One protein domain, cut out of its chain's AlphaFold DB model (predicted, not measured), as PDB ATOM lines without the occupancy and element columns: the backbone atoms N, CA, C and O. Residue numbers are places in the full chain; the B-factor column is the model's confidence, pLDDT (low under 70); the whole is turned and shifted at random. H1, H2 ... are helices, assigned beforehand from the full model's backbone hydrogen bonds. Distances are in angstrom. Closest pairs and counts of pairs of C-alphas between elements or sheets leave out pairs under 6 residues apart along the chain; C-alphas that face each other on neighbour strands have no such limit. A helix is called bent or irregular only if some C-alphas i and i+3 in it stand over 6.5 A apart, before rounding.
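Overview. This is residues 174 to 247 of the 258 residues of the protein "CCR4-NOT transcription complex subunit 11" of Stichopus japonicus (UniProt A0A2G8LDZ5). A short helix, H1, sits in the middle of an elongated model, with H2 and the long, kinked H3 toward one end and the small helices H4 and H5 toward the other. H3 starts at the far end of the H2 side and runs back until its later residues, 217 to 221, pack on H1, while H4 packs on H1 at residue 191; the contacts are few. The unnamed stretches 174 to 184 and 233 to 241 fill out the H5 end. The printed part has 74 residues with five named helices, H1 to H5 in order along the chain, and no named strand, and its class is all helix. It is compact, with a radius of gyration of the C-alphas of 12.5 A, and spans 37 by 22 by 20 A.

Arrangement. Begin at H1, residues 185 to 191, whose centre is 1.4 A from the mean of the C-alphas. Next, look at H2, residues 197 to 204: it is close to H1 but not clearly touching, the closest C-alphas being those of Phe 189 and Val 200, 6.8 A apart, at a steep tilt of 63 degrees, opposite ways. H3, residues 208 to 223, touches H1 with residues 217 to 221 alone; the closest C-alphas, of Val 186 and Cys 221, are 6.1 A apart, at a steep tilt of 58 degrees, the same way. H2 and H3 are close but not clearly touching, with the C-alphas of Asp 197 and Leu 218 closest at 7.3 A. H4, residues 229 to 232, touches H1, and the C-alphas of Ala 191 and Gln 229 are closest at 4.9 A. H5, residues 242 to 245, is close to H1 but not clearly touching: the C-alphas of Ala 191 and Gly 242 are closest at 6.2 A. H3 and H5 are apart. In H1 and H2 every O i to N i+4 pair is within hydrogen-bond range, in H3 8 of 12 are, and H4 and H5 are too short for such a pair.

Along the chain. Find C-alpha 185 at (626.758, 221.733, 747.352), where H1 begins; it runs 9.9 A to C-alpha 191. H2 covers 10.5 A. H3 begins at C-alpha 208 at (608.725, 225.613, 751.582) and runs 22.7 A, with a kink of 33 degrees near residue 215; it is only just irregular, C-alphas 213 and 216 being 7.0 A apart. H4 and H5 are 5.3 A and 5.1 A long, and H5 ends at C-alpha 245, at (636.302, 211.110, 752.116).

Size, cuts and confidence. The two C-alphas farthest apart are those of Asp 208 and Gly 237, 37.4 A. The printed part has no cut and no long link. Mean pLDDT of the printed part is 71.0; look for values under 70 at residues 175 to 181 and 231 to 247.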
ATOM      1  N   ILE A 174     630.877 225.074 747.934       72.94
ATOM      2  CA  ILE A 174     631.873 224.742 748.945       72.94
ATOM      3  C   ILE A 174     633.243 225.160 748.433       72.94
ATOM      4  O   ILE A 174     633.710 224.681 747.397       72.94
ATOM      5  N   LYS A 175     633.912 225.985 749.235       67.12
ATOM      6  CA  LYS A 175     635.326 226.300 749.093       67.12
ATOM      7  C   LYS A 175     636.116 225.536 750.148       67.12
ATOM      8  O   LYS A 175     635.812 225.611 751.336       67.12
ATOM      9  N   HIS A 176     637.134 224.798 749.724       63.28
ATOM     10  CA  HIS A 176     638.010 224.060 750.629       63.28
ATOM     11  C   HIS A 176     639.458 224.179 750.159       63.28
ATOM     12  O   HIS A 176     639.722 224.143 748.966       63.28
ATOM     13  N   ASN A 177     640.406 224.274 751.094       58.94
ATOM     14  CA  ASN A 177     641.821 224.534 750.786       58.94
ATOM     15  C   ASN A 177     642.485 223.450 749.919       58.94
ATOM     16  O   ASN A 177     643.521 223.697 749.311       58.94
ATOM     17  N   SER A 178     641.914 222.245 749.887       56.34
ATOM     18  CA  SER A 178     642.371 221.140 749.032       56.34
ATOM     19  C   SER A 178     641.643 221.051 747.686       56.34
ATOM     20  O   SER A 178     641.961 220.163 746.904       56.34
ATOM     21  N   LEU A 179     640.657 221.915 747.432       59.03
ATOM     22  CA  LEU A 179     639.940 222.001 746.162       59.03
ATOM     23  C   LEU A 179     640.487 223.190 745.368       59.03
ATOM     24  O   LEU A 179     640.669 224.279 745.906       59.03
ATOM     25  N   THR A 180     640.780 222.968 744.091       63.12
ATOM     26  CA  THR A 180     641.267 224.001 743.165       63.12
ATOM     27  C   THR A 180     640.158 224.942 742.707       63.12
ATOM     28  O   THR A 180     640.428 226.103 742.406       63.12
ATOM     29  N   GLU A 181     638.921 224.450 742.684       68.25
ATOM     30  CA  GLU A 181     637.732 225.166 742.235       68.25
ATOM     31  C   GLU A 181     636.604 225.022 743.259       68.25
ATOM     32  O   GLU A 181     636.536 224.042 744.009       68.25
ATOM     33  N   ASP A 182     635.718 226.014 743.288       72.06
ATOM     34  CA  ASP A 182     634.530 226.009 744.130       72.06
ATOM     35  C   ASP A 182     633.539 224.948 743.625       72.06
ATOM     36  O   ASP A 182     633.219 224.885 742.436       72.06
ATOM     37  N   VAL A 183     633.018 224.117 744.530       77.81
ATOM     38  CA  VAL A 183     632.179 222.967 744.161       77.81
ATOM     39  C   VAL A 183     630.725 223.181 744.585       77.81
ATOM     40  O   VAL A 183     630.495 223.450 745.762       77.81
ATOM     41  N   PRO A 184     629.720 222.987 743.709       84.81
ATOM     42  CA  PRO A 184     628.314 223.089 744.102       84.81
ATOM     43  C   PRO A 184     627.934 222.100 745.213       84.81
ATOM     44  O   PRO A 184     628.309 220.925 745.171       84.81
ATOM     45  N   ILE A 185     627.116 222.539 746.171       85.25
ATOM     46  CA  ILE A 185     626.758 221.733 747.352       85.25
ATOM     47  C   ILE A 185     626.112 220.376 747.003       85.25
ATOM     48  O   ILE A 185     626.440 219.355 747.606       85.25
ATOM     49  N   VAL A 186     625.254 220.319 745.979       87.50
ATOM     50  CA  VAL A 186     624.576 219.076 745.555       87.50
ATOM     51  C   VAL A 186     625.554 218.077 744.928       87.50
ATOM     52  O   VAL A 186     625.409 216.869 745.116       87.50
ATOM     53  N   VAL A 187     626.612 218.556 744.265       85.12
ATOM     54  CA  VAL A 187     627.683 217.688 743.743       85.12
ATOM     55  C   VAL A 187     628.419 217.004 744.892       85.12
ATOM     56  O   VAL A 187     628.745 215.821 744.796       85.12
ATOM     57  N   VAL A 188     628.624 217.711 746.006       82.88
ATOM     58  CA  VAL A 188     629.223 217.135 747.215       82.88
ATOM     59  C   VAL A 188     628.313 216.070 747.820       82.88
ATOM     60  O   VAL A 188     628.792 214.978 748.111       82.88
ATOM     61  N   PHE A 189     627.003 216.311 747.922       84.62
ATOM     62  CA  PHE A 189     626.059 215.285 748.382       84.62
ATOM     63  C   PHE A 189     626.095 214.021 747.505       84.62
ATOM     64  O   PHE A 189     626.193 212.909 748.032       84.62
ATOM     65  N   LYS A 190     626.133 214.170 746.177       81.94
ATOM     66  CA  LYS A 190     626.285 213.032 745.253       81.94
ATOM     67  C   LYS A 190     627.637 212.328 745.411       81.94
ATOM     68  O   LYS A 190     627.697 211.100 745.372       81.94
ATOM     69  N   ALA A 191     628.717 213.069 745.670       79.06
ATOM     70  CA  ALA A 191     630.028 212.495 745.984       79.06
ATOM     71  C   ALA A 191     629.990 211.639 747.261       79.06
ATOM     72  O   ALA A 191     630.621 210.583 747.315       79.06
ATOM     73  N   LEU A 192     629.212 212.060 748.263       77.81
ATOM     74  CA  LEU A 192     629.001 211.337 749.522       77.81
ATOM     75  C   LEU A 192     628.097 210.100 749.374       77.81
ATOM     76  O   LEU A 192     628.025 209.291 750.294       77.81
ATOM     77  N   GLY A 193     627.469 209.907 748.210       77.31
ATOM     78  CA  GLY A 193     626.620 208.752 747.907       77.31
ATOM     79  C   GLY A 193     625.118 209.033 747.949       77.31
ATOM     80  O   GLY A 193     624.336 208.098 747.817       77.31
ATOM     81  N   LEU A 194     624.702 210.296 748.098       82.81
ATOM     82  CA  LEU A 194     623.298 210.709 747.983       82.81
ATOM     83  C   LEU A 194     622.985 210.997 746.514       82.81
ATOM     84  O   LEU A 194     623.045 212.135 746.051       82.81
ATOM     85  N   GLU A 195     622.732 209.936 745.751       83.75
ATOM     86  CA  GLU A 195     622.503 210.034 744.304       83.75
ATOM     87  C   GLU A 195     621.107 210.576 743.971       83.75
ATOM     88  O   GLU A 195     620.942 211.278 742.970       83.75
ATOM     89  N   SER A 196     620.120 210.300 744.828       89.81
ATOM     90  CA  SER A 196     618.745 210.772 744.675       89.81
ATOM     91  C   SER A 196     618.589 212.206 745.179       89.81
ATOM     92  O   SER A 196     618.901 212.508 746.329       89.81
ATOM     93  N   ASP A 197     618.032 213.082 744.343       89.75
ATOM     94  CA  ASP A 197     617.714 214.462 744.735       89.75
ATOM     95  C   ASP A 197     616.679 214.499 745.869       89.75
ATOM     96  O   ASP A 197     616.710 215.397 746.708       89.75
ATOM     97  N   GLN A 198     615.808 213.486 745.949       87.19
ATOM     98  CA  GLN A 198     614.851 213.340 747.044       87.19
ATOM     99  C   GLN A 198     615.556 213.108 748.388       87.19
ATOM    100  O   GLN A 198     615.150 213.699 749.387       87.19
ATOM    101  N   ASP A 199     616.633 212.316 748.413       85.31
ATOM    102  CA  ASP A 199     617.398 212.059 749.640       85.31
ATOM    103  C   ASP A 199     618.133 213.326 750.093       85.31
ATOM    104  O   ASP A 199     618.193 213.629 751.285       85.31
ATOM    105  N   VAL A 200     618.653 214.099 749.133       85.50
ATOM    106  CA  VAL A 200     619.289 215.395 749.398       85.50
ATOM    107  C   VAL A 200     618.281 216.378 749.992       85.50
ATOM    108  O   VAL A 200     618.550 216.974 751.031       85.50
ATOM    109  N   VAL A 201     617.103 216.515 749.380       85.25
ATOM    110  CA  VAL A 201     616.029 217.390 749.876       85.25
ATOM    111  C   VAL A 201     615.568 216.967 751.268       85.25
ATOM    112  O   VAL A 201     615.435 217.805 752.154       85.25
ATOM    113  N   GLN A 202     615.380 215.668 751.496       78.44
ATOM    114  CA  GLN A 202     614.949 215.159 752.794       78.44
ATOM    115  C   GLN A 202     615.996 215.396 753.893       78.44
ATOM    116  O   GLN A 202     615.631 215.607 755.049       78.44
ATOM    117  N   MET A 203     617.284 215.391 753.542       75.00
ATOM    118  CA  MET A 203     618.375 215.695 754.469       75.00
ATOM    119  C   MET A 203     618.482 217.188 754.789       75.00
ATOM    120  O   MET A 203     618.745 217.548 755.934       75.00
ATOM    121  N   VAL A 204     618.308 218.048 753.784       79.00
ATOM    122  CA  VAL A 204     618.385 219.506 753.942       79.00
ATOM    123  C   VAL A 204     617.161 220.040 754.691       79.00
ATOM    124  O   VAL A 204     617.298 220.906 755.550       79.00
ATOM    125  N   GLY A 205     615.984 219.484 754.406       75.56
ATOM    126  CA  GLY A 205     614.706 219.843 755.013       75.56
ATOM    127  C   GLY A 205     613.636 220.093 753.954       75.56
ATOM    128  O   GLY A 205     613.937 220.497 752.838       75.56
ATOM    129  N   THR A 206     612.371 219.862 754.300       76.06
ATOM    130  CA  THR A 206     611.235 219.934 753.359       76.06
ATOM    131  C   THR A 206     610.392 221.204 753.501       76.06
ATOM    132  O   THR A 206     609.286 221.259 752.976       76.06
ATOM    133  N   GLU A 207     610.878 222.206 754.232       77.69
ATOM    134  CA  GLU A 207     610.162 223.467 754.454       77.69
ATOM    135  C   GLU A 207     610.108 224.306 753.166       77.69
ATOM    136  O   GLU A 207     611.123 224.473 752.486       77.69
ATOM    137  N   ASP A 208     608.947 224.888 752.846       72.69
ATOM    138  CA  ASP A 208     608.725 225.613 751.582       72.69
ATOM    139  C   ASP A 208     609.686 226.802 751.384       72.69
ATOM    140  O   ASP A 208     610.170 227.063 750.276       72.69
ATOM    141  N   SER A 209     610.005 227.515 752.468       73.00
ATOM    142  CA  SER A 209     610.946 228.642 752.460       73.00
ATOM    143  C   SER A 209     612.378 228.208 752.145       73.00
ATOM    144  O   SER A 209     613.104 228.922 751.447       73.00
ATOM    145  N   LEU A 210     612.781 227.031 752.628       73.44
ATOM    146  CA  LEU A 210     614.098 226.449 752.394       73.44
ATOM    147  C   LEU A 210     614.183 225.857 750.990       73.44
ATOM    148  O   LEU A 210     615.165 226.077 750.287       73.44
ATOM    149  N   MET A 211     613.133 225.168 750.543       77.62
ATOM    150  CA  MET A 211     613.064 224.599 749.197       77.62
ATOM    151  C   MET A 211     613.110 225.657 748.108       77.62
ATOM    152  O   MET A 211     613.801 225.468 747.108       77.62
ATOM    153  N   SER A 212     612.470 226.805 748.330       79.56
ATOM    154  CA  SER A 212     612.542 227.940 747.405       79.56
ATOM    155  C   SER A 212     613.975 228.457 747.227       79.56
ATOM    156  O   SER A 212     614.370 228.817 746.122       79.56
ATOM    157  N   GLN A 213     614.771 228.451 748.298       78.75
ATOM    158  CA  GLN A 213     616.178 228.865 748.272       78.75
ATOM    159  C   GLN A 213     617.111 227.752 747.781       78.75
ATOM    160  O   GLN A 213     618.156 228.027 747.194       78.75
ATOM    161  N   PHE A 214     616.754 226.488 748.010       83.94
ATOM    162  CA  PHE A 214     617.592 225.347 747.661       83.94
ATOM    163  C   PHE A 214     617.417 224.896 746.205       83.94
ATOM    164  O   PHE A 214     618.370 224.374 745.627       83.94
ATOM    165  N   ALA A 215     616.257 225.136 745.586       85.56
ATOM    166  CA  ALA A 215     615.944 224.718 744.216       85.56
ATOM    167  C   ALA A 215     617.025 225.055 743.162       85.56
ATOM    168  O   ALA A 215     617.371 224.156 742.387       85.56
ATOM    169  N   PRO A 216     617.649 226.254 743.150       88.12
ATOM    170  CA  PRO A 216     618.700 226.564 742.179       88.12
ATOM    171  C   PRO A 216     619.935 225.654 742.300       88.12
ATOM    172  O   PRO A 216     620.639 225.423 741.319       88.12
ATOM    173  N   ASN A 217     620.200 225.090 743.484       87.62
ATOM    174  CA  ASN A 217     621.319 224.170 743.710       87.62
ATOM    175  C   ASN A 217     621.104 222.819 743.019       87.62
ATOM    176  O   ASN A 217     622.055 222.226 742.504       87.62
ATOM    177  N   LEU A 218     619.858 222.334 743.010       89.50
ATOM    178  CA  LEU A 218     619.475 221.115 742.294       89.50
ATOM    179  C   LEU A 218     619.532 221.344 740.781       89.50
ATOM    180  O   LEU A 218     620.076 220.513 740.055       89.50
ATOM    181  N   GLU A 219     619.038 222.495 740.319       89.25
ATOM    182  CA  GLU A 219     619.083 222.879 738.906       89.25
ATOM    183  C   GLU A 219     620.525 222.967 738.385       89.25
ATOM    184  O   GLU A 219     620.836 222.420 737.326       89.25
ATOM    185  N   GLU A 220     621.435 223.569 739.156       86.56
ATOM    186  CA  GLU A 220     622.852 223.641 738.793       86.56
ATOM    187  C   GLU A 220     623.476 222.247 738.658       86.56
ATOM    188  O   GLU A 220     624.185 221.960 737.692       86.56
ATOM    189  N   CYS A 221     623.186 221.347 739.599       86.06
ATOM    190  CA  CYS A 221     623.693 219.979 739.548       86.06
ATOM    191  C   CYS A 221     623.158 219.214 738.330       86.06
ATOM    192  O   CYS A 221     623.918 218.526 737.640       86.06
ATOM    193  N   HIS A 222     621.873 219.399 738.019       87.12
ATOM    194  CA  HIS A 222     621.253 218.846 736.824       87.12
ATOM    195  C   HIS A 222     621.910 219.391 735.546       87.12
ATOM    196  O   HIS A 222     622.204 218.628 734.622       87.12
ATOM    197  N   ARG A 223     622.223 220.691 735.500       86.62
ATOM    198  CA  ARG A 223     622.915 221.335 734.371       86.62
ATOM    199  C   ARG A 223     624.314 220.765 734.137       86.62
ATOM    200  O   ARG A 223     624.719 220.605 732.990       86.62
ATOM    201  N   LEU A 224     625.023 220.406 735.206       82.69
ATOM    202  CA  LEU A 224     626.336 219.755 735.142       82.69
ATOM    203  C   LEU A 224     626.272 218.269 734.740       82.69
ATOM    204  O   LEU A 224     627.317 217.658 734.523       82.69
ATOM    205  N   GLN A 225     625.071 217.687 734.616       84.31
ATOM    206  CA  GLN A 225     624.843 216.277 734.262       84.31
ATOM    207  C   GLN A 225     625.514 215.289 735.235       84.31
ATOM    208  O   GLN A 225     625.978 214.211 734.853       84.31
ATOM    209  N   ILE A 226     625.563 215.662 736.516       82.94
ATOM    210  CA  ILE A 226     626.125 214.848 737.592       82.94
ATOM    211  C   ILE A 226     624.967 214.179 738.332       82.94
ATOM    212  O   ILE A 226     624.239 214.832 739.070       82.94
ATOM    213  N   PHE A 227     624.815 212.867 738.165       82.31
ATOM    214  CA  PHE A 227     623.721 212.101 738.776       82.31
ATOM    215  C   PHE A 227     624.209 211.014 739.735       82.31
ATOM    216  O   PHE A 227     623.495 210.648 740.659       82.31
ATOM    217  N   THR A 228     625.435 210.528 739.547       80.25
ATOM    218  CA  THR A 228     625.988 209.382 740.283       80.25
ATOM    219  C   THR A 228     627.329 209.711 740.922       80.25
ATOM    220  O   THR A 228     628.086 210.548 740.419       80.25
ATOM    221  N   GLN A 229     627.687 208.973 741.974       76.06
ATOM    222  CA  GLN A 229     628.990 209.097 742.640       76.06
ATOM    223  C   GLN A 229     630.153 208.863 741.659       76.06
ATOM    224  O   GLN A 229     631.193 209.518 741.724       76.06
ATOM    225  N   THR A 230     629.966 207.955 740.697       73.25
ATOM    226  CA  THR A 230     631.000 207.607 739.706       73.25
ATOM    227  C   THR A 230     631.255 208.735 738.705       73.25
ATOM    228  O   THR A 230     632.378 208.886 738.222       73.25
ATOM    229  N   GLN A 231     630.228 209.523 738.374       69.19
ATOM    230  CA  GLN A 231     630.373 210.684 737.494       69.19
ATOM    231  C   GLN A 231     631.154 211.794 738.191       69.19
ATOM    232  O   GLN A 231     632.071 212.333 737.581       69.19
ATOM    233  N   VAL A 232     630.886 212.055 739.474       63.94
ATOM    234  CA  VAL A 232     631.629 213.058 740.257       63.94
ATOM    235  C   VAL A 232     633.131 212.765 740.259       63.94
ATOM    236  O   VAL A 232     633.935 213.653 740.010       63.94
ATOM    237  N   CYS A 233     633.517 211.498 740.433       58.03
ATOM    238  CA  CYS A 233     634.923 211.085 740.400       58.03
ATOM    239  C   CYS A 233     635.615 211.293 739.037       58.03
ATOM    240  O   CYS A 233     636.841 211.226 738.971       58.03
ATOM    241  N   LYS A 234     634.856 211.504 737.952       52.75
ATOM    242  CA  LYS A 234     635.370 211.678 736.582       52.75
ATOM    243  C   LYS A 234     635.363 213.129 736.102       52.75
ATOM    244  O   LYS A 234     636.085 213.440 735.154       52.75
ATOM    245  N   VAL A 235     634.573 214.008 736.718       48.09
ATOM    246  CA  VAL A 235     634.550 215.434 736.375       48.09
ATOM    247  C   VAL A 235     635.807 216.086 736.957       48.09
ATOM    248  O   VAL A 235     635.869 216.363 738.148       48.09
ATOM    249  N   GLY A 236     636.831 216.294 736.119       44.50
ATOM    250  CA  GLY A 236     637.909 217.246 736.421       44.50
ATOM    251  C   GLY A 236     639.346 216.732 736.508       44.50
ATOM    252  O   GLY A 236     640.199 217.500 736.929       44.50
ATOM    253  N   GLY A 237     639.676 215.489 736.127       37.41
ATOM    254  CA  GLY A 237     641.082 215.035 735.982       37.41
ATOM    255  C   GLY A 237     641.946 215.025 737.261       37.41
ATOM    256  O   GLY A 237     643.046 214.478 737.261       37.41
ATOM    257  N   GLN A 238     641.437 215.560 738.362       39.75
ATOM    258  CA  GLN A 238     641.913 215.406 739.721       39.75
ATOM    259  C   GLN A 238     640.794 214.725 740.488       39.75
ATOM    260  O   GLN A 238     639.629 215.089 740.366       39.75
ATOM    261  N   PHE A 239     641.166 213.686 741.226       38.28
ATOM    262  CA  PHE A 239     640.279 212.933 742.089       38.28
ATOM    263  C   PHE A 239     639.428 213.902 742.911       38.28
ATOM    264  O   PHE A 239     639.910 214.489 743.880       38.28
ATOM    265  N   PHE A 240     638.147 214.030 742.560       39.34
ATOM    266  CA  PHE A 240     637.161 214.433 743.542       39.34
ATOM    267  C   PHE A 240     637.367 213.512 744.735       39.34
ATOM    268  O   PHE A 240     637.557 212.304 744.567       39.34
ATOM    269  N   VAL A 241     637.397 214.105 745.920       41.72
ATOM    270  CA  VAL A 241     637.883 213.548 747.185       41.72
ATOM    271  C   VAL A 241     637.098 212.293 747.629       41.72
ATOM    272  O   VAL A 241     637.187 211.885 748.766       41.72
ATOM    273  N   GLY A 242     636.350 211.591 746.776       33.56
ATOM    274  CA  GLY A 242     635.727 210.300 747.067       33.56
ATOM    275  C   GLY A 242     636.708 209.215 747.537       33.56
ATOM    276  O   GLY A 242     636.300 208.347 748.304       33.56
ATOM    277  N   CYS A 243     637.999 209.278 747.169       31.44
ATOM    278  CA  CYS A 243     639.017 208.350 747.699       31.44
ATOM    279  C   CYS A 243     639.575 208.737 749.082       31.44
ATOM    280  O   CYS A 243     640.069 207.860 749.774       31.44
ATOM    281  N   HIS A 244     639.478 209.995 749.526       33.31
ATOM    282  CA  HIS A 244     639.908 210.397 750.881       33.31
ATOM    283  C   HIS A 244     638.732 210.654 751.842       33.31
ATOM    284  O   HIS A 244     638.888 210.527 753.052       33.31
ATOM    285  N   LEU A 245     637.530 210.931 751.330       35.06
ATOM    286  CA  LEU A 245     636.302 211.110 752.116       35.06
ATOM    287  C   LEU A 245     635.729 209.774 752.614       35.06
ATOM    288  O   LEU A 245     635.088 209.755 753.658       35.06
ATOM    289  N   LYS A 246     635.979 208.653 751.915       31.66
ATOM    290  CA  LYS A 246     635.602 207.307 752.394       31.66
ATOM    291  C   LYS A 246     636.511 206.777 753.510       31.66
ATOM    292  O   LYS A 246     636.070 205.924 754.272       31.66
ATOM    293  N   GLU A 247     637.743 207.271 753.625       30.78
ATOM    294  CA  GLU A 247     638.684 206.855 754.679       30.78
ATOM    295  C   GLU A 247     638.536 207.684 755.967       30.78
ATOM    296  O   GLU A 247     638.866 207.212 757.055       30.78
TER     297      GLU A 247